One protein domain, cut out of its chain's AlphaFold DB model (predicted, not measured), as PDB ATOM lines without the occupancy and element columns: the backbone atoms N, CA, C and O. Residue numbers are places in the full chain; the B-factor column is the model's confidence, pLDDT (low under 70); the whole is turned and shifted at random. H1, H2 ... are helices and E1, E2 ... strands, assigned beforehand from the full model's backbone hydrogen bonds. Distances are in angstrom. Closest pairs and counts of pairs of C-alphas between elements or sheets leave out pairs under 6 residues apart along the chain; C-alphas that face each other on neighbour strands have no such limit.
ATOM      1  N   ALA A 257     204.234 214.780  77.403       58.66
ATOM      2  CA  ALA A 257     203.804 214.610  78.790       58.66
ATOM      3  C   ALA A 257     204.242 213.249  79.364       58.66
ATOM      4  O   ALA A 257     204.733 213.170  80.485       58.66
ATOM      5  N   ASP A 258     204.165 212.178  78.571       62.59
ATOM      6  CA  ASP A 258     204.589 210.841  79.006       62.59
ATOM      7  C   ASP A 258     206.106 210.716  79.192       62.59
ATOM      8  O   ASP A 258     206.574 209.943  80.029       62.59
ATOM      9  N   HIS A 259     206.892 211.493  78.447       66.75
ATOM     10  CA  HIS A 259     208.329 211.616  78.678       66.75
ATOM     11  C   HIS A 259     208.652 212.301  80.012       66.75
ATOM     12  O   HIS A 259     209.644 211.944  80.655       66.75
ATOM     13  N   ASP A 260     207.829 213.254  80.446       63.66
ATOM     14  CA  ASP A 260     207.960 213.888  81.759       63.66
ATOM     15  C   ASP A 260     207.533 212.938  82.876       63.66
ATOM     16  O   ASP A 260     208.288 212.768  83.834       63.66
ATOM     17  N   VAL A 261     206.432 212.207  82.686       64.19
ATOM     18  CA  VAL A 261     206.006 211.107  83.567       64.19
ATOM     19  C   VAL A 261     207.128 210.068  83.725       64.19
ATOM     20  O   VAL A 261     207.523 209.758  84.845       64.19
ATOM     21  N   VAL A 262     207.743 209.578  82.640       68.12
ATOM     22  CA  VAL A 262     208.872 208.622  82.722       68.12
ATOM     23  C   VAL A 262     210.096 209.217  83.440       68.12
ATOM     24  O   VAL A 262     210.747 208.513  84.220       68.12
ATOM     25  N   ARG A 263     210.415 210.503  83.235       67.12
ATOM     26  CA  ARG A 263     211.502 211.186  83.970       67.12
ATOM     27  C   ARG A 263     211.211 211.282  85.469       67.12
ATOM     28  O   ARG A 263     212.102 211.021  86.277       67.12
ATOM     29  N   GLN A 264     209.978 211.613  85.830       63.06
ATOM     30  CA  GLN A 264     209.503 211.703  87.211       63.06
ATOM     31  C   GLN A 264     209.524 210.332  87.906       63.06
ATOM     32  O   GLN A 264     210.072 210.204  89.003       63.06
ATOM     33  N   TYR A 265     209.042 209.288  87.225       66.88
ATOM     34  CA  TYR A 265     209.116 207.902  87.691       66.88
ATOM     35  C   TYR A 265     210.542 207.452  87.999       66.88
ATOM     36  O   TYR A 265     210.779 206.796  89.013       66.88
ATOM     37  N   LYS A 266     211.505 207.819  87.146       67.31
ATOM     38  CA  LYS A 266     212.915 207.491  87.363       67.31
ATOM     39  C   LYS A 266     213.449 208.117  88.656       67.31
ATOM     40  O   LYS A 266     214.027 207.403  89.468       67.31
ATOM     41  N   ALA A 267     213.174 209.402  88.893       63.66
ATOM     42  CA  ALA A 267     213.569 210.074  90.133       63.66
ATOM     43  C   ALA A 267     212.936 209.427  91.385       63.66
ATOM     44  O   ALA A 267     213.590 209.299  92.420       63.66
ATOM     45  N   ALA A 268     211.688 208.958  91.291       57.38
ATOM     46  CA  ALA A 268     211.027 208.242  92.381       57.38
ATOM     47  C   ALA A 268     211.609 206.832  92.632       57.38
ATOM     48  O   ALA A 268     211.697 206.401  93.786       57.38
ATOM     49  N   LEU A 269     212.055 206.114  91.593       63.62
ATOM     50  CA  LEU A 269     212.792 204.848  91.747       63.62
ATOM     51  C   LEU A 269     214.134 205.054  92.465       63.62
ATOM     52  O   LEU A 269     214.448 204.311  93.397       63.62
ATOM     53  N   ASP A 270     214.883 206.092  92.075       61.84
ATOM     54  CA  ASP A 270     216.174 206.439  92.679       61.84
ATOM     55  C   ASP A 270     216.018 206.753  94.187       61.84
ATOM     56  O   ASP A 270     216.800 206.273  95.013       61.84
ATOM     57  N   LEU A 271     214.955 207.475  94.570       53.75
ATOM     58  CA  LEU A 271     214.608 207.768  95.972       53.75
ATOM     59  C   LEU A 271     214.183 206.523  96.772       53.75
ATOM     60  O   LEU A 271     214.564 206.368  97.932       53.75
ATOM     61  N   THR A 272     213.408 205.623  96.162       47.94
ATOM     62  CA  THR A 272     212.885 204.409  96.823       47.94
ATOM     63  C   THR A 272     213.881 203.245  96.854       47.94
ATOM     64  O   THR A 272     213.577 202.200  97.430       47.94
ATOM     65  N   ARG A 273     215.082 203.418  96.275       51.78
ATOM     66  CA  ARG A 273     216.129 202.385  96.111       51.78
ATOM     67  C   ARG A 273     215.636 201.125  95.390       51.78
ATOM     68  O   ARG A 273     216.180 200.037  95.583       51.78
ATOM     69  N   ALA A 274     214.595 201.258  94.578       46.12
ATOM     70  CA  ALA A 274     213.975 200.132  93.909       46.12
ATOM     71  C   ALA A 274     214.841 199.629  92.743       46.12
ATOM     72  O   ALA A 274     215.258 200.399  91.884       46.12
ATOM     73  N   HIS A 275     215.051 198.313  92.660       55.12
ATOM     74  CA  HIS A 275     215.868 197.670  91.618       55.12
ATOM     75  C   HIS A 275     215.180 197.571  90.235       55.12
ATOM     76  O   HIS A 275     215.502 196.699  89.429       55.12
ATOM     77  N   THR A 276     214.217 198.447  89.951       60.12
ATOM     78  CA  THR A 276     213.486 198.493  88.679       60.12
ATOM     79  C   THR A 276     214.341 199.189  87.620       60.12
ATOM     80  O   THR A 276     214.754 200.330  87.815       60.12
ATOM     81  N   SER A 277     214.595 198.545  86.475       67.12
ATOM     82  CA  SER A 277     215.359 199.186  85.394       67.12
ATOM     83  C   SER A 277     214.598 200.395  84.819       67.12
ATOM     84  O   SER A 277     213.448 200.221  84.399       67.12
ATOM     85  N   PRO A 278     215.221 201.587  84.697       68.81
ATOM     86  CA  PRO A 278     214.603 202.749  84.054       68.81
ATOM     87  C   PRO A 278     214.121 202.476  82.624       68.81
ATOM     88  O   PRO A 278     213.133 203.065  82.188       68.81
ATOM     89  N   ASP A 279     214.767 201.542  81.918       72.12
ATOM     90  CA  ASP A 279     214.406 201.147  80.553       72.12
ATOM     91  C   ASP A 279     213.030 200.428  80.490       72.12
ATOM     92  O   ASP A 279     212.459 200.294  79.412       72.12
ATOM     93  N   THR A 280     212.452 200.007  81.631       78.94
ATOM     94  CA  THR A 280     211.109 199.384  81.715       78.94
ATOM     95  C   THR A 280     209.966 200.363  82.007       78.94
ATOM     96  O   THR A 280     208.800 200.016  81.826       78.94
ATOM     97  N   LEU A 281     210.261 201.606  82.404       78.38
ATOM     98  CA  LEU A 281     209.235 202.605  82.735       78.38
ATOM     99  C   LEU A 281     208.274 202.940  81.572       78.38
ATOM    100  O   LEU A 281     207.068 203.002  81.823       78.38
ATOM    101  N   PRO A 282     208.730 203.088  80.305       82.50
ATOM    102  CA  PRO A 282     207.836 203.272  79.155       82.50
ATOM    103  C   PRO A 282     206.757 202.190  79.021       82.50
ATOM    104  O   PRO A 282     205.632 202.482  78.617       82.50
ATOM    105  N   PHE A 283     207.087 200.946  79.378       86.94
ATOM    106  CA  PHE A 283     206.155 199.823  79.329       86.94
ATOM    107  C   PHE A 283     205.065 199.955  80.393       86.94
ATOM    108  O   PHE A 283     203.885 199.841  80.074       86.94
ATOM    109  N   PHE A 284     205.433 200.274  81.637       86.12
ATOM    110  CA  PHE A 284     204.474 200.466  82.731       86.12
ATOM    111  C   PHE A 284     203.462 201.579  82.443       86.12
ATOM    112  O   PHE A 284     202.263 201.375  82.636       86.12
ATOM    113  N   VAL A 285     203.925 202.717  81.916       82.69
ATOM    114  CA  VAL A 285     203.054 203.828  81.501       82.69
ATOM    115  C   VAL A 285     202.084 203.377  80.402       82.69
ATOM    116  O   VAL A 285     200.883 203.632  80.499       82.69
ATOM    117  N   ALA A 286     202.567 202.642  79.393       86.00
ATOM    118  CA  ALA A 286     201.721 202.124  78.315       86.00
ATOM    119  C   ALA A 286     200.661 201.119  78.813       86.00
ATOM    120  O   ALA A 286     199.509 201.197  78.384       86.00
ATOM    121  N   ILE A 287     201.013 200.225  79.746       88.69
ATOM    122  CA  ILE A 287     200.068 199.288  80.376       88.69
ATOM    123  C   ILE A 287     198.994 200.038  81.165       88.69
ATOM    124  O   ILE A 287     197.807 199.818  80.930       88.69
ATOM    125  N   LEU A 288     199.378 200.953  82.060       86.19
ATOM    126  CA  LEU A 288     198.423 201.704  82.884       86.19
ATOM    127  C   LEU A 288     197.448 202.531  82.029       86.19
ATOM    128  O   LEU A 288     196.245 202.518  82.295       86.19
ATOM    129  N   LYS A 289     197.930 203.161  80.947       84.19
ATOM    130  CA  LYS A 289     197.067 203.831  79.958       84.19
ATOM    131  C   LYS A 289     196.104 202.871  79.264       84.19
ATOM    132  O   LYS A 289     194.926 203.190  79.112       84.19
ATOM    133  N   GLN A 290     196.578 201.695  78.853       86.81
ATOM    134  CA  GLN A 290     195.739 200.719  78.155       86.81
ATOM    135  C   GLN A 290     194.653 200.112  79.062       86.81
ATOM    136  O   GLN A 290     193.583 199.794  78.552       86.81
ATOM    137  N   LEU A 291     194.894 200.011  80.376       86.81
ATOM    138  CA  LEU A 291     193.903 199.587  81.382       86.81
ATOM    139  C   LEU A 291     192.854 200.670  81.695       86.81
ATOM    140  O   LEU A 291     191.717 200.350  82.044       86.81
ATOM    141  N   GLY A 292     193.233 201.951  81.602       77.94
ATOM    142  CA  GLY A 292     192.322 203.090  81.776       77.94
ATOM    143  C   GLY A 292     191.461 203.400  80.544       77.94
ATOM    144  O   GLY A 292     190.358 203.928  80.676       77.94
ATOM    145  N   SER A 293     191.939 203.057  79.344       78.12
ATOM    146  CA  SER A 293     191.250 203.332  78.079       78.12
ATOM    147  C   SER A 293     190.187 202.283  77.733       78.12
ATOM    148  O   SER A 293     190.471 201.090  77.683       78.12
ATOM    149  N   LYS A 294     188.984 202.738  77.352       64.06
ATOM    150  CA  LYS A 294     187.977 201.901  76.663       64.06
ATOM    151  C   LYS A 294     188.242 201.738  75.159       64.06
ATOM    152  O   LYS A 294     187.582 200.936  74.508       64.06
ATOM    153  N   SER A 295     189.162 202.521  74.597       59.81
ATOM    154  CA  SER A 295     189.520 202.485  73.179       59.81
ATOM    155  C   SER A 295     190.801 201.679  72.967       59.81
ATOM    156  O   SER A 295     191.828 201.938  73.608       59.81
ATOM    157  N   HIS A 296     190.747 200.719  72.047       64.69
ATOM    158  CA  HIS A 296     191.922 200.023  71.537       64.69
ATOM    159  C   HIS A 296     192.399 200.714  70.257       64.69
ATOM    160  O   HIS A 296     191.620 200.917  69.326       64.69
ATOM    161  N   LYS A 297     193.694 201.045  70.185       66.69
ATOM    162  CA  LYS A 297     194.317 201.419  68.908       66.69
ATOM    163  C   LYS A 297     194.238 200.229  67.947       66.69
ATOM    164  O   LYS A 297     194.335 199.082  68.383       66.69
ATOM    165  N   ALA A 298     194.097 200.506  66.652       78.06
ATOM    166  CA  ALA A 298     194.154 199.471  65.625       78.06
ATOM    167  C   ALA A 298     195.478 198.694  65.739       78.06
ATOM    168  O   ALA A 298     196.554 199.293  65.770       78.06
ATOM    169  N   LEU A 299     195.382 197.369  65.840       89.62
ATOM    170  CA  LEU A 299     196.535 196.480  65.940       89.62
ATOM    171  C   LEU A 299     196.993 196.097  64.532       89.62
ATOM    172  O   LEU A 299     196.199 195.591  63.740       89.62
ATOM    173  N   GLN A 300     198.266 196.337  64.228       91.19
ATOM    174  CA  GLN A 300     198.874 195.958  62.955       91.19
ATOM    175  C   GLN A 300     199.374 194.508  63.016       91.19
ATOM    176  O   GLN A 300     199.937 194.084  64.024       91.19
ATOM    177  N   GLU A 301     199.194 193.754  61.929       94.06
ATOM    178  CA  GLU A 301     199.792 192.423  61.796       94.06
ATOM    179  C   GLU A 301     201.324 192.528  61.616       94.06
ATOM    180  O   GLU A 301     201.784 193.311  60.779       94.06
ATOM    181  N   PRO A 302     202.134 191.727  62.332       94.62
ATOM    182  CA  PRO A 302     203.566 191.604  62.095       94.62
ATOM    183  C   PRO A 302     203.912 191.180  60.658       94.62
ATOM    184  O   PRO A 302     203.585 190.070  60.219       94.62
ATOM    185  N   SER A 303     204.658 192.031  59.953       93.50
ATOM    186  CA  SER A 303     205.259 191.743  58.647       93.50
ATOM    187  C   SER A 303     206.202 190.528  58.688       93.50
ATOM    188  O   SER A 303     206.678 190.112  59.746       93.50
ATOM    189  N   ILE A 304     206.500 189.939  57.524       91.94
ATOM    190  CA  ILE A 304     207.537 188.892  57.401       91.94
ATOM    191  C   ILE A 304     208.947 189.498  57.447       91.94
ATOM    192  O   ILE A 304     209.880 188.875  57.959       91.94
ATOM    193  N   SER A 305     209.102 190.724  56.943       91.19
ATOM    194  CA  SER A 305     210.338 191.510  56.975       91.19
ATOM    195  C   SER A 305     210.046 192.971  57.321       91.19
ATOM    196  O   SER A 305     208.912 193.418  57.171       91.19
ATOM    197  N   TYR A 306     211.071 193.669  57.799       93.31
ATOM    198  CA  TYR A 306     211.045 195.035  58.316       93.31
ATOM    199  C   TYR A 306     212.314 195.757  57.868       93.31
ATOM    200  O   TYR A 306     213.402 195.183  57.938       93.31
ATOM    201  N   ASP A 307     212.220 197.024  57.482       89.69
ATOM    202  CA  ASP A 307     213.369 197.781  56.974       89.69
ATOM    203  C   ASP A 307     214.346 198.184  58.079       89.69
ATOM    204  O   ASP A 307     215.536 198.400  57.845       89.69
ATOM    205  N   ASN A 308     213.852 198.326  59.310       90.56
ATOM    206  CA  ASN A 308     214.641 198.814  60.432       90.56
ATOM    207  C   ASN A 308     214.041 198.417  61.791       90.56
ATOM    208  O   ASN A 308     212.872 198.061  61.918       90.56
ATOM    209  N   VAL A 309     214.859 198.543  62.844       92.06
ATOM    210  CA  VAL A 309     214.465 198.245  64.235       92.06
ATOM    211  C   VAL A 309     213.241 199.053  64.673       92.06
ATOM    212  O   VAL A 309     212.408 198.541  65.411       92.06
ATOM    213  N   LYS A 310     213.113 200.311  64.238       90.50
ATOM    214  CA  LYS A 310     212.028 201.183  64.694       90.50
ATOM    215  C   LYS A 310     210.674 200.720  64.151       90.50
ATOM    216  O   LYS A 310     209.713 200.715  64.906       90.50
ATOM    217  N   GLU A 311     210.596 200.315  62.886       93.38
ATOM    218  CA  GLU A 311     209.382 199.723  62.306       93.38
ATOM    219  C   GLU A 311     208.969 198.448  63.056       93.38
ATOM    220  O   GLU A 311     207.822 198.313  63.474       93.38
ATOM    221  N   TYR A 312     209.931 197.556  63.310       94.31
ATOM    222  CA  TYR A 312     209.710 196.337  64.085       94.31
ATOM    223  C   TYR A 312     209.127 196.641  65.478       94.31
ATOM    224  O   TYR A 312     208.128 196.045  65.882       94.31
ATOM    225  N   VAL A 313     209.704 197.605  66.205       92.31
ATOM    226  CA  VAL A 313     209.212 197.987  67.538       92.31
ATOM    227  C   VAL A 313     207.855 198.700  67.478       92.31
ATOM    228  O   VAL A 313     206.986 198.379  68.289       92.31
ATOM    229  N   ASP A 314     207.633 199.593  66.504       89.88
ATOM    230  CA  ASP A 314     206.354 200.297  66.299       89.88
ATOM    231  C   ASP A 314     205.180 199.301  66.096       89.88
ATOM    232  O   ASP A 314     204.063 199.602  66.518       89.88
ATOM    233  N   VAL A 315     205.421 198.112  65.516       93.25
ATOM    234  CA  VAL A 315     204.405 197.049  65.325       93.25
ATOM    235  C   VAL A 315     204.268 196.120  66.537       93.25
ATOM    236  O   VAL A 315     203.152 195.837  66.977       93.25
ATOM    237  N   TRP A 316     205.376 195.630  67.101       94.81
ATOM    238  CA  TRP A 316     205.323 194.626  68.174       94.81
ATOM    239  C   TRP A 316     204.977 195.197  69.555       94.81
ATOM    240  O   TRP A 316     204.340 194.512  70.361       94.81
ATOM    241  N   GLN A 317     205.363 196.443  69.854       92.94
ATOM    242  CA  GLN A 317     205.137 197.046  71.171       92.94
ATOM    243  C   GLN A 317     203.638 197.229  71.503       92.94
ATOM    244  O   GLN A 317     203.247 196.866  72.617       92.94
ATOM    245  N   PRO A 318     202.765 197.712  70.588       92.75
ATOM    246  CA  PRO A 318     201.319 197.759  70.829       92.75
ATOM    247  C   PRO A 318     200.686 196.384  71.079       92.75
ATOM    248  O   PRO A 318     199.810 196.276  71.936       92.75
ATOM    249  N   LEU A 319     201.137 195.334  70.381       94.62
ATOM    250  CA  LEU A 319     200.618 193.969  70.550       94.62
ATOM    251  C   LEU A 319     200.938 193.415  71.946       94.62
ATOM    252  O   LEU A 319     200.037 192.930  72.630       94.62
ATOM    253  N   LEU A 320     202.189 193.568  72.400       94.75
ATOM    254  CA  LEU A 320     202.613 193.184  73.751       94.75
ATOM    255  C   LEU A 320     201.801 193.923  74.826       94.75
ATOM    256  O   LEU A 320     201.327 193.305  75.779       94.75
ATOM    257  N   VAL A 321     201.612 195.238  74.669       93.38
ATOM    258  CA  VAL A 321     200.824 196.068  75.597       93.38
ATOM    259  C   VAL A 321     199.357 195.626  75.634       93.38
ATOM    260  O   VAL A 321     198.795 195.484  76.721       93.38
ATOM    261  N   ALA A 322     198.745 195.355  74.478       92.88
ATOM    262  CA  ALA A 322     197.350 194.929  74.382       92.88
ATOM    263  C   ALA A 322     197.103 193.533  74.986       92.88
ATOM    264  O   ALA A 322     196.139 193.361  75.733       92.88
ATOM    265  N   GLU A 323     197.978 192.558  74.720       94.19
ATOM    266  CA  GLU A 323     197.887 191.214  75.316       94.19
ATOM    267  C   GLU A 323     198.088 191.268  76.833       94.19
ATOM    268  O   GLU A 323     197.300 190.705  77.591       94.19
ATOM    269  N   THR A 324     199.096 192.014  77.295       93.44
ATOM    270  CA  THR A 324     199.373 192.175  78.728       93.44
ATOM    271  C   THR A 324     198.198 192.834  79.451       93.44
ATOM    272  O   THR A 324     197.790 192.366  80.514       93.44
ATOM    273  N   ALA A 325     197.612 193.894  78.882       91.69
ATOM    274  CA  ALA A 325     196.443 194.555  79.458       91.69
ATOM    275  C   ALA A 325     195.227 193.613  79.517       91.69
ATOM    276  O   ALA A 325     194.566 193.535  80.551       91.69
ATOM    277  N   HIS A 326     194.971 192.834  78.460       91.38
ATOM    278  CA  HIS A 326     193.885 191.852  78.441       91.38
ATOM    279  C   HIS A 326     194.075 190.752  79.501       91.38
ATOM    280  O   HIS A 326     193.172 190.508  80.303       91.38
ATOM    281  N   ALA A 327     195.270 190.157  79.583       91.19
ATOM    282  CA  ALA A 327     195.611 189.182  80.619       91.19
ATOM    283  C   ALA A 327     195.487 189.773  82.039       91.19
ATOM    284  O   ALA A 327     195.052 189.090  82.967       91.19
ATOM    285  N   THR A 328     195.803 191.062  82.211       90.62
ATOM    286  CA  THR A 328     195.604 191.780  83.479       90.62
ATOM    287  C   THR A 328     194.117 191.901  83.834       90.62
ATOM    288  O   THR A 328     193.753 191.639  84.982       90.62
ATOM    289  N   HIS A 329     193.249 192.243  82.874       89.44
ATOM    290  CA  HIS A 329     191.795 192.287  83.086       89.44
ATOM    291  C   HIS A 329     191.227 190.919  83.490       89.44
ATOM    292  O   HIS A 329     190.523 190.844  84.498       89.44
ATOM    293  N   GLN A 330     191.611 189.838  82.799       87.06
ATOM    294  CA  GLN A 330     191.238 188.470  83.193       87.06
ATOM    295  C   GLN A 330     191.739 188.123  84.608       87.06
ATOM    296  O   GLN A 330     191.018 187.513  85.402       87.06
ATOM    297  N   GLY A 331     192.959 188.547  84.961       87.12
ATOM    298  CA  GLY A 331     193.501 188.423  86.317       87.12
ATOM    299  C   GLY A 331     192.609 189.102  87.360       87.12
ATOM    300  O   GLY A 331     192.233 188.473  88.351       87.12
ATOM    301  N   PHE A 332     192.177 190.341  87.095       86.81
ATOM    302  CA  PHE A 332     191.305 191.096  87.998       86.81
ATOM    303  C   PHE A 332     189.926 190.465  88.231       86.81
ATOM    304  O   PHE A 332     189.280 190.785  89.229       86.81
ATOM    305  N   GLU A 333     189.444 189.619  87.324       83.81
ATOM    306  CA  GLU A 333     188.200 188.859  87.494       83.81
ATOM    307  C   GLU A 333     188.466 187.562  88.266       83.81
ATOM    308  O   GLU A 333     187.812 187.278  89.270       83.81
ATOM    309  N   LYS A 334     189.507 186.823  87.868       77.88
ATOM    310  CA  LYS A 334     189.905 185.544  88.467       77.88
ATOM    311  C   LYS A 334     190.333 185.654  89.934       77.88
ATOM    312  O   LYS A 334     190.056 184.751  90.722       77.88
ATOM    313  N   TYR A 335     191.007 186.741  90.311       70.56
ATOM    314  CA  TYR A 335     191.560 186.952  91.656       70.56
ATOM    315  C   TYR A 335     190.751 187.941  92.512       70.56
ATOM    316  O   TYR A 335     191.223 188.365  93.568       70.56
ATOM    317  N   ALA A 336     189.520 188.275  92.108       61.47
ATOM    318  CA  ALA A 336     188.647 189.233  92.797       61.47
ATOM    319  C   ALA A 336     188.287 188.871  94.254       61.47
ATOM    320  O   ALA A 336     187.848 189.744  94.994       61.47
ATOM    321  N   LYS A 337     188.473 187.611  94.672       54.81
ATOM    322  CA  LYS A 337     188.091 187.080  95.998       54.81
ATOM    323  C   LYS A 337     189.193 187.155  97.075       54.81
ATOM    324  O   LYS A 337     189.145 186.403  98.043       54.81
ATOM    325  N   ARG A 338     190.228 187.985  96.900       61.50
ATOM    326  CA  ARG A 338     191.275 188.198  97.920       61.50
ATOM    327  C   ARG A 338     191.050 189.526  98.636       61.50
ATOM    328  O   ARG A 338     191.419 190.566  98.097       61.50
ATOM    329  N   ASP A 339     190.510 189.477  99.850       61.00
ATOM    330  CA  ASP A 339     190.294 190.657 100.696       61.00
ATOM    331  C   ASP A 339     191.617 191.218 101.238       61.00
ATOM    332  O   ASP A 339     192.018 190.989 102.378       61.00
ATOM    333  N   VAL A 340     192.315 191.976 100.392       74.56
ATOM    334  CA  VAL A 340     193.499 192.750 100.770       74.56
ATOM    335  C   VAL A 340     193.136 194.225 100.784       74.56
ATOM    336  O   VAL A 340     192.633 194.763  99.797       74.56
ATOM    337  N   ALA A 341     193.416 194.889 101.904       78.31
ATOM    338  CA  ALA A 341     193.254 196.327 102.042       78.31
ATOM    339  C   ALA A 341     194.608 197.026 102.202       78.31
ATOM    340  O   ALA A 341     195.485 196.580 102.949       78.31
ATOM    341  N   LEU A 342     194.750 198.155 101.518       82.12
ATOM    342  CA  LEU A 342     195.881 199.065 101.637       82.12
ATOM    343  C   LEU A 342     195.403 200.404 102.193       82.12
ATOM    344  O   LEU A 342     194.348 200.897 101.803       82.12
ATOM    345  N   VAL A 343     196.192 201.020 103.062       84.25
ATOM    346  CA  VAL A 343     195.991 202.401 103.506       84.25
ATOM    347  C   VAL A 343     196.976 203.286 102.754       84.25
ATOM    348  O   VAL A 343     198.178 203.012 102.757       84.25
ATOM    349  N   CYS A 344     196.470 204.317 102.081       84.38
ATOM    350  CA  CYS A 344     197.304 205.323 101.429       84.38
ATOM    351  C   CYS A 344     198.014 206.152 102.504       84.38
ATOM    352  O   CYS A 344     197.355 206.751 103.347       84.38
ATOM    353  N   GLN A 345     199.343 206.198 102.477       81.19
ATOM    354  CA  GLN A 345     200.144 206.968 103.427       81.19
ATOM    355  C   GLN A 345     200.389 208.373 102.872       81.19
ATOM    356  O   GLN A 345     199.778 209.345 103.305       81.19
ATOM    357  N   GLU A 346     201.222 208.479 101.842       75.62
ATOM    358  CA  GLU A 346     201.693 209.755 101.304       75.62
ATOM    359  C   GLU A 346     201.974 209.644  99.798       75.62
ATOM    360  O   GLU A 346     202.333 208.574  99.289       75.62
ATOM    361  N   ARG A 347     201.836 210.760  99.073       73.25
ATOM    362  CA  ARG A 347     202.402 210.909  97.726       73.25
ATOM    363  C   ARG A 347     203.869 211.283  97.905       73.25
ATOM    364  O   ARG A 347     204.147 212.344  98.454       73.25
ATOM    365  N   THR A 348     204.799 210.439  97.464       65.75
ATOM    366  CA  THR A 348     206.234 210.729  97.630       65.75
ATOM    367  C   THR A 348     206.732 211.695  96.565       65.75
ATOM    368  O   THR A 348     207.381 212.687  96.875       65.75
ATOM    369  N   HIS A 349     206.417 211.415  95.302       58.69
ATOM    370  CA  HIS A 349     206.737 212.256  94.153       58.69
ATOM    371  C   HIS A 349     205.849 211.841  92.977       58.69
ATOM    372  O   HIS A 349     205.601 210.651  92.831       58.69
ATOM    373  N   HIS A 350     205.396 212.807  92.165       57.44
ATOM    374  CA  HIS A 350     204.797 212.629  90.826       57.44
ATOM    375  C   HIS A 350     204.309 211.199  90.498       57.44
ATOM    376  O   HIS A 350     205.037 210.366  89.966       57.44
ATOM    377  N   ASP A 351     203.062 210.939  90.889       65.75
ATOM    378  CA  ASP A 351     202.284 209.703  90.679       65.75
ATOM    379  C   ASP A 351     202.812 208.390  91.263       65.75
ATOM    380  O   ASP A 351     202.170 207.346  91.114       65.75
ATOM    381  N   VAL A 352     203.882 208.452  92.054       72.69
ATOM    382  CA  VAL A 352     204.245 207.387  92.989       72.69
ATOM    383  C   VAL A 352     203.611 207.648  94.354       72.69
ATOM    384  O   VAL A 352     203.790 208.697  94.982       72.69
ATOM    385  N   TRP A 353     202.867 206.649  94.822       77.50
ATOM    386  CA  TRP A 353     202.107 206.681  96.067       77.50
ATOM    387  C   TRP A 353     202.578 205.577  97.011       77.50
ATOM    388  O   TRP A 353     202.760 204.425  96.605       77.50
ATOM    389  N   ARG A 354     202.773 205.916  98.287       79.44
ATOM    390  CA  ARG A 354     203.165 204.975  99.341       79.44
ATOM    391  C   ARG A 354     201.914 204.423 100.017       79.44
ATOM    392  O   ARG A 354     201.062 205.184 100.468       79.44
ATOM    393  N   PHE A 355     201.818 203.102 100.121       79.88
ATOM    394  CA  PHE A 355     200.704 202.403 100.762       79.88
ATOM    395  C   PHE A 355     201.211 201.375 101.784       79.88
ATOM    396  O   PHE A 355     202.224 200.714 101.552       79.88
ATOM    397  N   SER A 356     200.482 201.180 102.885       77.75
ATOM    398  CA  SER A 356     200.731 200.127 103.886       77.75
ATOM    399  C   SER A 356     199.604 199.089 103.877       77.75
ATOM    400  O   SER A 356     198.438 199.460 103.762       77.75
ATOM    401  N   ALA A 357     199.918 197.798 104.014       69.25
ATOM    402  CA  ALA A 357     198.898 196.743 104.029       69.25
ATOM    403  C   ALA A 357     198.318 196.515 105.427       69.25
ATOM    404  O   ALA A 357     199.040 196.585 106.419       69.25
ATOM    405  N   VAL A 358     197.018 196.222 105.494       62.38
ATOM    406  CA  VAL A 358     196.304 195.945 106.747       62.38
ATOM    407  C   VAL A 358     195.322 194.783 106.537       62.38
ATOM    408  O   VAL A 358     194.441 194.909 105.684       62.38
ATOM    409  N   PRO A 359     195.390 193.696 107.332       55.31
ATOM    410  CA  PRO A 359     196.423 193.365 108.325       55.31
ATOM    411  C   PRO A 359     197.794 192.977 107.727       55.31
ATOM    412  O   PRO A 359     197.920 192.560 106.577       55.31
ATOM    413  N   TRP A 360     198.842 193.105 108.549       50.72
ATOM    414  CA  TRP A 360     200.256 192.938 108.172       50.72
ATOM    415  C   TRP A 360     200.649 191.520 107.709       50.72
ATOM    416  O   TRP A 360     201.696 191.338 107.094       50.72
ATOM    417  N   ASN A 361     199.846 190.497 107.994       52.38
ATOM    418  CA  ASN A 361     200.084 189.124 107.529       52.38
ATOM    419  C   ASN A 361     199.816 188.944 106.020       52.38
ATOM    420  O   ASN A 361     200.337 188.013 105.417       52.38
ATOM    421  N   LEU A 362     199.098 189.864 105.366       53.69
ATOM    422  CA  LEU A 362     198.842 189.807 103.918       53.69
ATOM    423  C   LEU A 362     200.038 190.261 103.052       53.69
ATOM    424  O   LEU A 362     199.972 190.177 101.822       53.69
ATOM    425  N   HIS A 363     201.147 190.713 103.657       51.00
ATOM    426  CA  HIS A 363     202.344 191.179 102.938       51.00
ATOM    427  C   HIS A 363     203.006 190.128 102.034       51.00
ATOM    428  O   HIS A 363     203.705 190.520 101.098       51.00
ATOM    429  N   GLU A 364     202.784 188.837 102.283       53.03
ATOM    430  CA  GLU A 364     203.309 187.725 101.475       53.03
ATOM    431  C   GLU A 364     202.617 187.596 100.106       53.03
ATOM    432  O   GLU A 364     203.115 186.922  99.210       53.03
ATOM    433  N   SER A 365     201.477 188.272  99.907       62.66
ATOM    434  CA  SER A 365     200.710 188.205  98.656       62.66
ATOM    435  C   SER A 365     201.118 189.237  97.592       62.66
ATOM    436  O   SER A 365     200.824 189.024  96.417       62.66
ATOM    437  N   LEU A 366     201.791 190.332  97.977       71.62
ATOM    438  CA  LEU A 366     202.081 191.495  97.119       71.62
ATOM    439  C   LEU A 366     203.561 191.556  96.713       71.62
ATOM    440  O   LEU A 366     204.427 191.909  97.524       71.62
ATOM    441  N   HIS A 367     203.834 191.281  95.441       78.44
ATOM    442  CA  HIS A 367     205.169 191.181  94.861       78.44
ATOM    443  C   HIS A 367     205.528 192.405  94.004       78.44
ATOM    444  O   HIS A 367     204.674 193.141  93.513       78.44
ATOM    445  N   MET A 368     206.829 192.614  93.798       80.75
ATOM    446  CA  MET A 368     207.334 193.588  92.826       80.75
ATOM    447  C   MET A 368     206.772 193.309  91.428       80.75
ATOM    448  O   MET A 368     206.784 192.166  90.969       80.75
ATOM    449  N   HIS A 369     206.341 194.369  90.745       86.12
ATOM    450  CA  HIS A 369     205.746 194.348  89.404       86.12
ATOM    451  C   HIS A 369     204.390 193.631  89.286       86.12
ATOM    452  O   HIS A 369     203.946 193.364  88.167       86.12
ATOM    453  N   ASP A 370     203.705 193.356  90.401       87.06
ATOM    454  CA  ASP A 370     202.276 193.033  90.364       87.06
ATOM    455  C   ASP A 370     201.480 194.263  89.908       87.06
ATOM    456  O   ASP A 370     201.677 195.375  90.418       87.06
ATOM    457  N   VAL A 371     200.555 194.052  88.969       89.12
ATOM    458  CA  VAL A 371     199.525 195.034  88.620       89.12
ATOM    459  C   VAL A 371     198.328 194.854  89.548       89.12
ATOM    460  O   VAL A 371     197.827 193.743  89.739       89.12
ATOM    461  N   VAL A 372     197.834 195.958  90.094       86.81
ATOM    462  CA  VAL A 372     196.676 196.010  90.985       86.81
ATOM    463  C   VAL A 372     195.604 196.956  90.458       86.81
ATOM    464  O   VAL A 372     195.878 197.938  89.767       86.81
ATOM    465  N   ARG A 373     194.364 196.680  90.847       87.38
ATOM    466  CA  ARG A 373     193.212 197.567  90.716       87.38
ATOM    467  C   ARG A 373     192.776 197.951  92.124       87.38
ATOM    468  O   ARG A 373     192.265 197.106  92.856       87.38
ATOM    469  N   LEU A 374     193.017 199.201  92.499       85.56
ATOM    470  CA  LEU A 374     192.658 199.758  93.800       85.56
ATOM    471  C   LEU A 374     191.254 200.367  93.714       85.56
ATOM    472  O   LEU A 374     190.951 201.074  92.749       85.56
ATOM    473  N   LYS A 375     190.406 200.125  94.717       84.75
ATOM    474  CA  LYS A 375     189.052 200.694  94.814       84.75
ATOM    475  C   LYS A 375     188.806 201.364  96.164       84.75
ATOM    476  O   LYS A 375     189.148 200.807  97.203       84.75
ATOM    477  N   CYS A 376     188.156 202.526  96.148       84.81
ATOM    478  CA  CYS A 376     187.671 203.228  97.335       84.81
ATOM    479  C   CYS A 376     186.322 203.890  97.010       84.81
ATOM    480  O   CYS A 376     186.252 204.848  96.239       84.81
ATOM    481  N   GLY A 377     185.226 203.351  97.556       82.50
ATOM    482  CA  GLY A 377     183.869 203.770  97.190       82.50
ATOM    483  C   GLY A 377     183.594 203.583  95.692       82.50
ATOM    484  O   GLY A 377     183.759 202.487  95.160       82.50
ATOM    485  N   ARG A 378     183.193 204.662  95.006       79.88
ATOM    486  CA  ARG A 378     183.011 204.688  93.538       79.88
ATOM    487  C   ARG A 378     184.316 204.913  92.760       79.88
ATOM    488  O   ARG A 378     184.321 204.757  91.542       79.88
ATOM    489  N   THR A 379     185.407 205.273  93.435       81.50
ATOM    490  CA  THR A 379     186.696 205.551  92.796       81.50
ATOM    491  C   THR A 379     187.475 204.266  92.548       81.50
ATOM    492  O   THR A 379     187.587 203.410  93.427       81.50
ATOM    493  N   GLN A 380     188.072 204.158  91.361       82.50
ATOM    494  CA  GLN A 380     188.970 203.074  90.984       82.50
ATOM    495  C   GLN A 380     190.213 203.639  90.292       82.50
ATOM    496  O   GLN A 380     190.089 204.478  89.403       82.50
ATOM    497  N   VAL A 381     191.392 203.127  90.649       85.25
ATOM    498  CA  VAL A 381     192.662 203.414  89.964       85.25
ATOM    499  C   VAL A 381     193.435 202.120  89.710       85.25
ATOM    500  O   VAL A 381     193.301 201.143  90.450       85.25
ATOM    501  N   TYR A 382     194.244 202.099  88.653       87.06
ATOM    502  CA  TYR A 382     195.170 201.002  88.366       87.06
ATOM    503  C   TYR A 382     196.573 201.380  88.822       87.06
ATOM    504  O   TYR A 382     196.965 202.541  88.692       87.06
ATOM    505  N   GLY A 383     197.325 200.404  89.329       86.31
ATOM    506  CA  GLY A 383     198.688 200.630  89.782       86.31
ATOM    507  C   GLY A 383     199.629 199.458  89.564       86.31
ATOM    508  O   GLY A 383     199.190 198.320  89.430       86.31
ATOM    509  N   ILE A 384     200.930 199.739  89.552       86.69
ATOM    510  CA  ILE A 384     201.999 198.731  89.471       86.69
ATOM    511  C   ILE A 384     202.909 198.886  90.691       86.69
ATOM    512  O   ILE A 384     203.314 200.002  91.020       86.69
ATOM    513  N   ILE A 385     203.259 197.783  91.359       83.12
ATOM    514  CA  ILE A 385     204.234 197.818  92.459       83.12
ATOM    515  C   ILE A 385     205.633 198.053  91.885       83.12
ATOM    516  O   ILE A 385     206.194 197.196  91.200       83.12
ATOM    517  N   VAL A 386     206.207 199.215  92.199       76.06
ATOM    518  CA  VAL A 386     207.529 199.649  91.719       76.06
ATOM    519  C   VAL A 386     208.593 199.702  92.809       76.06
ATOM    520  O   VAL A 386     209.760 199.873  92.478       76.06
ATOM    521  N   GLY A 387     208.226 199.514  94.080       72.12
ATOM    522  CA  GLY A 387     209.171 199.434  95.192       72.12
ATOM    523  C   GLY A 387     208.558 198.859  96.470       72.12
ATOM    524  O   GLY A 387     207.337 198.828  96.643       72.12
ATOM    525  N   GLN A 388     209.421 198.446  97.396       70.06
ATOM    526  CA  GLN A 388     209.053 197.972  98.729       70.06
ATOM    527  C   GLN A 388     209.992 198.573  99.773       70.06
ATOM    528  O   GLN A 388     211.210 198.461  99.660       70.06
ATOM    529  N   ASP A 389     209.409 199.129 100.828       65.31
ATOM    530  CA  ASP A 389     210.118 199.472 102.051       65.31
ATOM    531  C   ASP A 389     210.121 198.253 102.987       65.31
ATOM    532  O   ASP A 389     209.070 197.685 103.291       65.31
ATOM    533  N   GLN A 390     211.302 197.814 103.425       56.72
ATOM    534  CA  GLN A 390     211.428 196.702 104.374       56.72
ATOM    535  C   GLN A 390     211.351 197.142 105.842       56.72
ATOM    536  O   GLN A 390     211.113 196.290 106.695       56.72
ATOM    537  N   ALA A 391     211.532 198.432 106.153       51.53
ATOM    538  CA  ALA A 391     211.456 198.937 107.523       51.53
ATOM    539  C   ALA A 391     209.996 199.113 107.963       51.53
ATOM    540  O   ALA A 391     209.575 198.509 108.948       51.53
ATOM    541  N   ASP A 392     209.214 199.850 107.170       53.50
ATOM    542  CA  ASP A 392     207.809 200.170 107.475       53.50
ATOM    543  C   ASP A 392     206.818 199.204 106.789       53.50
ATOM    544  O   ASP A 392     205.603 199.395 106.825       53.50
ATOM    545  N   LYS A 393     207.340 198.175 106.101       58.62
ATOM    546  CA  LYS A 393     206.613 197.192 105.266       58.62
ATOM    547  C   LYS A 393     205.739 197.796 104.147       58.62
ATOM    548  O   LYS A 393     204.995 197.072 103.473       58.62
ATOM    549  N   ALA A 394     205.848 199.101 103.905       57.12
ATOM    550  CA  ALA A 394     205.116 199.824 102.875       57.12
ATOM    551  C   ALA A 394     205.501 199.380 101.448       57.12
ATOM    552  O   ALA A 394     206.572 198.824 101.192       57.12
ATOM    553  N   ARG A 395     204.609 199.633 100.491       68.25
ATOM    554  CA  ARG A 395     204.803 199.400  99.054       68.25
ATOM    555  C   ARG A 395     204.622 200.713  98.298       68.25
ATOM    556  O   ARG A 395     203.755 201.515  98.646       68.25
ATOM    557  N   PHE A 396     205.427 200.912  97.260       66.31
ATOM    558  CA  PHE A 396     205.341 202.066  96.369       66.31
ATOM    559  C   PHE A 396     204.615 201.662  95.088       66.31
ATOM    560  O   PHE A 396     205.039 200.733  94.392       66.31
ATOM    561  N   PHE A 397     203.518 202.356  94.796       71.31
ATOM    562  CA  PHE A 397     202.656 202.110  93.648       71.31
ATOM    563  C   PHE A 397     202.792 203.234  92.628       71.31
ATOM    564  O   PHE A 397     202.588 204.402  92.950       71.31
ATOM    565  N   ALA A 398     203.100 202.845  91.397       67.50
ATOM    566  CA  ALA A 398     202.986 203.669  90.209       67.50
ATOM    567  C   ALA A 398     201.514 203.767  89.801       67.50
ATOM    568  O   ALA A 398     200.939 202.735  89.457       67.50
ATOM    569  N   LEU A 399     200.910 204.957  89.848       70.19
ATOM    570  CA  LEU A 399     199.556 205.237  89.347       70.19
ATOM    571  C   LEU A 399     199.626 206.157  88.112       70.19
ATOM    572  O   LEU A 399     200.655 206.768  87.845       70.19
ATOM    573  N   LEU A 400     198.552 206.272  87.330       63.31
ATOM    574  CA  LEU A 400     198.497 207.237  86.219       63.31
ATOM    575  C   LEU A 400     197.595 208.424  86.587       63.31
ATOM    576  O   LEU A 400     196.563 208.218  87.226       63.31
ATOM    577  N   GLU A 401     197.974 209.648  86.204       55.41
ATOM    578  CA  GLU A 401     197.341 210.883  86.709       55.41
ATOM    579  C   GLU A 401     195.925 211.166  86.161       55.41
ATOM    580  O   GLU A 401     195.215 211.996  86.725       55.41
ATOM    581  N   ASP A 402     195.476 210.442  85.126       51.34
ATOM    582  CA  ASP A 402     194.189 210.622  84.418       51.34
ATOM    583  C   ASP A 402     192.931 210.206  85.240       51.34
ATOM    584  O   ASP A 402     191.898 209.831  84.679       51.34
ATOM    585  N   GLY A 403     192.987 210.227  86.576       53.59
ATOM    586  CA  GLY A 403     191.915 209.737  87.448       53.59
ATOM    587  C   GLY A 403     191.871 210.369  88.842       53.59
ATOM    588  O   GLY A 403     192.700 211.196  89.222       53.59
ATOM    589  N   ALA A 404     190.873 209.976  89.638       60.00
ATOM    590  CA  ALA A 404     190.704 210.495  90.993       60.00
ATOM    591  C   ALA A 404     191.837 210.014  91.920       60.00
ATOM    592  O   ALA A 404     192.060 208.816  92.105       60.00
ATOM    593  N   ARG A 405     192.555 210.981  92.497       71.25
ATOM    594  CA  ARG A 405     193.779 210.764  93.280       71.25
ATOM    595  C   ARG A 405     193.486 210.076  94.624       71.25
ATOM    596  O   ARG A 405     192.512 210.448  95.281       71.25
ATOM    597  N   PRO A 406     194.339 209.138  95.081       75.75
ATOM    598  CA  PRO A 406     194.309 208.673  96.461       75.75
ATOM    599  C   PRO A 406     194.428 209.828  97.460       75.75
ATOM    600  O   PRO A 406     195.119 210.814  97.210       75.75
ATOM    601  N   GLN A 407     193.762 209.704  98.604       78.06
ATOM    602  CA  GLN A 407     193.905 210.637  99.722       78.06
ATOM    603  C   GLN A 407     194.643 209.945 100.870       78.06
ATOM    604  O   GLN A 407     194.403 208.767 101.146       78.06
ATOM    605  N   THR A 408     195.528 210.666 101.556       81.38
ATOM    606  CA  THR A 408     196.205 210.179 102.768       81.38
ATOM    607  C   THR A 408     195.201 209.634 103.790       81.38
ATOM    608  O   THR A 408     194.093 210.145 103.934       81.38
ATOM    609  N   SER A 409     195.586 208.551 104.465       81.56
ATOM    610  CA  SER A 409     194.803 207.794 105.448       81.56
ATOM    611  C   SER A 409     193.538 207.095 104.922       81.56
ATOM    612  O   SER A 409     192.832 206.460 105.703       81.56
ATOM    613  N   THR A 410     193.251 207.122 103.614       83.25
ATOM    614  CA  THR A 410     192.113 206.367 103.051       83.25
ATOM    615  C   THR A 410     192.435 204.887 102.842       83.25
ATOM    616  O   THR A 410     193.550 204.521 102.458       83.25
ATOM    617  N   LYS A 411     191.438 204.023 103.084       85.19
ATOM    618  CA  LYS A 411     191.513 202.565 102.905       85.19
ATOM    619  C   LYS A 411     191.003 202.170 101.516       85.19
ATOM    620  O   LYS A 411     189.880 202.500 101.149       85.19
ATOM    621  N   TRP A 412     191.812 201.414 100.785       85.50
ATOM    622  CA  TRP A 412     191.546 200.926  99.434       85.50
ATOM    623  C   TRP A 412     191.497 199.404  99.439       85.50
ATOM    624  O   TRP A 412     192.406 198.766  99.972       85.50
ATOM    625  N   SER A 413     190.473 198.808  98.829       84.88
ATOM    626  CA  SER A 413     190.492 197.377  98.521       84.88
ATOM    627  C   SER A 413     191.337 197.119  97.275       84.88
ATOM    628  O   SER A 413     191.348 197.916  96.331       84.88
ATOM    629  N   VAL A 414     192.078 196.014  97.288       82.62
ATOM    630  CA  VAL A 414     192.993 195.611  96.219       82.62
ATOM    631  C   VAL A 414     192.407 194.435  95.466       82.62
ATOM    632  O   VAL A 414     192.040 193.428  96.062       82.62
ATOM    633  N   VAL A 415     192.409 194.521  94.140       84.31
ATOM    634  CA  VAL A 415     192.188 193.367  93.272       84.31
ATOM    635  C   VAL A 415     193.452 193.108  92.456       84.31
ATOM    636  O   VAL A 415     193.976 194.015  91.809       84.31
ATOM    637  N   PHE A 416     193.950 191.874  92.504       84.25
ATOM    638  CA  PHE A 416     195.191 191.452  91.851       84.25
ATOM    639  C   PHE A 416     194.974 191.176  90.363       84.25
ATOM    640  O   PHE A 416     194.002 190.518  89.997       84.25
ATOM    641  N   GLY A 417     195.873 191.673  89.515       86.56
ATOM    642  CA  GLY A 417     195.908 191.393  88.081       86.56
ATOM    643  C   GLY A 417     196.902 190.277  87.771       86.56
ATOM    644  O   GLY A 417     196.694 189.123  88.139       86.56
ATOM    645  N   VAL A 418     197.997 190.638  87.101       88.88
ATOM    646  CA  VAL A 418     199.123 189.747  86.769       88.88
ATOM    647  C   VAL A 418     200.447 190.347  87.247       88.88
ATOM    648  O   VAL A 418     200.521 191.538  87.542       88.88
ATOM    649  N   ASN A 419     201.502 189.532  87.297       90.00
ATOM    650  CA  ASN A 419     202.868 190.000  87.519       90.00
ATOM    651  C   ASN A 419     203.580 190.228  86.174       90.00
ATOM    652  O   ASN A 419     203.567 189.341  85.320       90.00
ATOM    653  N   LEU A 420     204.215 191.388  85.989       90.31
ATOM    654  CA  LEU A 420     204.762 191.813  84.692       90.31
ATOM    655  C   LEU A 420     206.167 191.284  84.349       90.31
ATOM    656  O   LEU A 420     206.676 191.616  83.279       90.31
ATOM    657  N   ILE A 421     206.824 190.483  85.201       88.44
ATOM    658  CA  ILE A 421     208.250 190.123  85.031       88.44
ATOM    659  C   ILE A 421     208.578 189.531  83.647       88.44
ATOM    660  O   ILE A 421     209.621 189.865  83.085       88.44
ATOM    661  N   SER A 422     207.729 188.669  83.079       90.00
ATOM    662  CA  SER A 422     207.994 188.082  81.753       90.00
ATOM    663  C   SER A 422     207.854 189.115  80.633       90.00
ATOM    664  O   SER A 422     208.754 189.259  79.811       90.00
ATOM    665  N   GLN A 423     206.777 189.898  80.648       92.81
ATOM    666  CA  GLN A 423     206.471 190.893  79.620       92.81
ATOM    667  C   GLN A 423     207.440 192.084  79.674       92.81
ATOM    668  O   GLN A 423     207.824 192.619  78.638       92.81
ATOM    669  N   MET A 424     207.935 192.449  80.863       90.50
ATOM    670  CA  MET A 424     209.041 193.404  81.020       90.50
ATOM    671  C   MET A 424     210.318 192.924  80.325       90.50
ATOM    672  O   MET A 424     211.013 193.722  79.701       90.50
ATOM    673  N   ARG A 425     210.650 191.631  80.426       91.12
ATOM    674  CA  ARG A 425     211.839 191.060  79.775       91.12
ATOM    675  C   ARG A 425     211.694 191.064  78.259       91.12
ATOM    676  O   ARG A 425     212.628 191.458  77.571       91.12
ATOM    677  N   GLU A 426     210.520 190.692  77.758       93.88
ATOM    678  CA  GLU A 426     210.168 190.764  76.335       93.88
ATOM    679  C   GLU A 426     210.239 192.204  75.807       93.88
ATOM    680  O   GLU A 426     210.849 192.449  74.767       93.88
ATOM    681  N   PHE A 427     209.724 193.176  76.565       92.94
ATOM    682  CA  PHE A 427     209.827 194.602  76.249       92.94
ATOM    683  C   PHE A 427     211.280 195.104  76.204       92.94
ATOM    684  O   PHE A 427     211.654 195.863  75.304       92.94
ATOM    685  N   VAL A 428     212.118 194.682  77.156       88.44
ATOM    686  CA  VAL A 428     213.550 195.024  77.170       88.44
ATOM    687  C   VAL A 428     214.267 194.379  75.987       88.44
ATOM    688  O   VAL A 428     215.019 195.066  75.305       88.44
ATOM    689  N   ALA A 429     213.999 193.109  75.671       90.06
ATOM    690  CA  ALA A 429     214.582 192.438  74.507       90.06
ATOM    691  C   ALA A 429     214.188 193.123  73.184       90.06
ATOM    692  O   ALA A 429     215.049 193.372  72.341       90.06
ATOM    693  N   LEU A 430     212.913 193.503  73.049       92.56
ATOM    694  CA  LEU A 430     212.383 194.290  71.933       92.56
ATOM    695  C   LEU A 430     213.109 195.640  71.794       92.56
ATOM    696  O   LEU A 430     213.594 195.980  70.716       92.56
ATOM    697  N   SER A 431     213.245 196.378  72.898       85.88
ATOM    698  CA  SER A 431     213.930 197.681  72.939       85.88
ATOM    699  C   SER A 431     215.439 197.571  72.673       85.88
ATOM    700  O   SER A 431     216.045 198.470  72.090       85.88
ATOM    701  N   SER A 432     216.058 196.454  73.062       85.50
ATOM    702  CA  SER A 432     217.486 196.173  72.885       85.50
ATOM    703  C   SER A 432     217.850 195.598  71.513       85.50
ATOM    704  O   SER A 432     219.034 195.375  71.265       85.50
ATOM    705  N   LEU A 433     216.905 195.406  70.583       88.44
ATOM    706  CA  LEU A 433     217.184 194.827  69.258       88.44
ATOM    707  C   LEU A 433     218.245 195.619  68.461       88.44
ATOM    708  O   LEU A 433     219.007 195.037  67.693       88.44
ATOM    709  N   GLY A 434     218.376 196.930  68.694       85.25
ATOM    710  CA  GLY A 434     219.451 197.757  68.124       85.25
ATOM    711  C   GLY A 434     220.869 197.430  68.626       85.25
ATOM    712  O   GLY A 434     221.840 197.811  67.977       85.25
ATOM    713  N   GLN A 435     221.000 196.711  69.744       85.62
ATOM    714  CA  GLN A 435     222.274 196.268  70.331       85.62
ATOM    715  C   GLN A 435     222.697 194.871  69.842       85.62
ATOM    716  O   GLN A 435     223.859 194.499  69.990       85.62
ATOM    717  N   VAL A 436     221.780 194.107  69.234       86.19
ATOM    718  CA  VAL A 436     222.074 192.795  68.633       86.19
ATOM    719  C   VAL A 436     223.066 192.973  67.468       86.19
ATOM    720  O   VAL A 436     222.890 193.919  66.686       86.19
TER     721      VAL A 436
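Overview. This is residues 257 to 436 of the 1096 residues of an uncharacterized protein of Saprolegnia diclina (strain VS20) (UniProt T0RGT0). A small closed barrel of six antiparallel strands makes one end of this elongated domain, with H1, H2 and H3 packed on its outside. H3 and H5 run side by side in opposite ways and extend away from the barrel, H2 crosses H3 and meets H5 with its residues 279 to 283 alone, and short H4 lies on the outside of the barrel, away from the other helices. The printed part has 180 residues, with five named helices and six named strands in the order H1 H2 H3 E1 E2 H4 E3 E4 E5 E6 H5, class mixed. It is compact, with a radius of gyration of the C-alphas of 16.7 A, and spans 53 by 33 by 29 A.

Along the chain. H1, residues 257 to 272, begins at C-alpha 257 (203.804, 214.610, 78.790). H2 is residues 278 to 292, 22.4 A long, and H3 is residues 309 to 334, 36.8 A long, with a kink of 26 degrees near residue 316. E1 is residues 340 to 349, 24.5 A long, bending by 62 degrees at residue 346; E2 is residues 352 to 358 and H4 residues 360 to 365. E3 is residues 370 to 376, E4 residues 379 to 388, E5 residues 395 to 399 and E6 residues 411 to 419. H5, residues 421 to 435, ends at C-alpha 435 (222.274, 196.268, 70.331).

Arrangement. Round the ring run E1, E2, E5, E4, E3, E6 and back to E1. E3, E4 and E5 form a meander, each strand the antiparallel neighbour of the one before; with E6, the antiparallel neighbour of E3, they form a Greek key. N 343 and O 356 of E1 and E2 are 2.8 A apart, and N 342 and O 412 of E1 and E6 2.9 A, both within hydrogen-bond range. H2 is on the barrel at a height of 9.1 A, along E4. H3 is on it at 12.0 A, over E6 and slantwise to it at 55 degrees on the local plane. H2 touches H3 at a steep tilt of 55 degrees, closest at the C-alphas of Ile 287 and Val 321, 5.8 A. H3 and H5 touch at a shallow tilt of 2 degrees, opposite ways, closest at the C-alphas of Val 309 and Gly 434, 6.3 A. Every O i to N i+4 pair is within hydrogen-bond range in H1, against 9 of 11 in H2 and H5, 20 of 22 in H3 and 0 of 2 in H4, where 1 of 3 O i to N i+3 pairs is.

Size, cuts and confidence. The C-alphas of Asp 307 and Pro 359, the two farthest apart, are 54.3 A apart. The printed part has no cut. The links H2 to H3 and E5 to E6 are long. The mean pLDDT of the printed part is 77.3, with 57 residues under 70, among them 257 to 278 and 357 to 365.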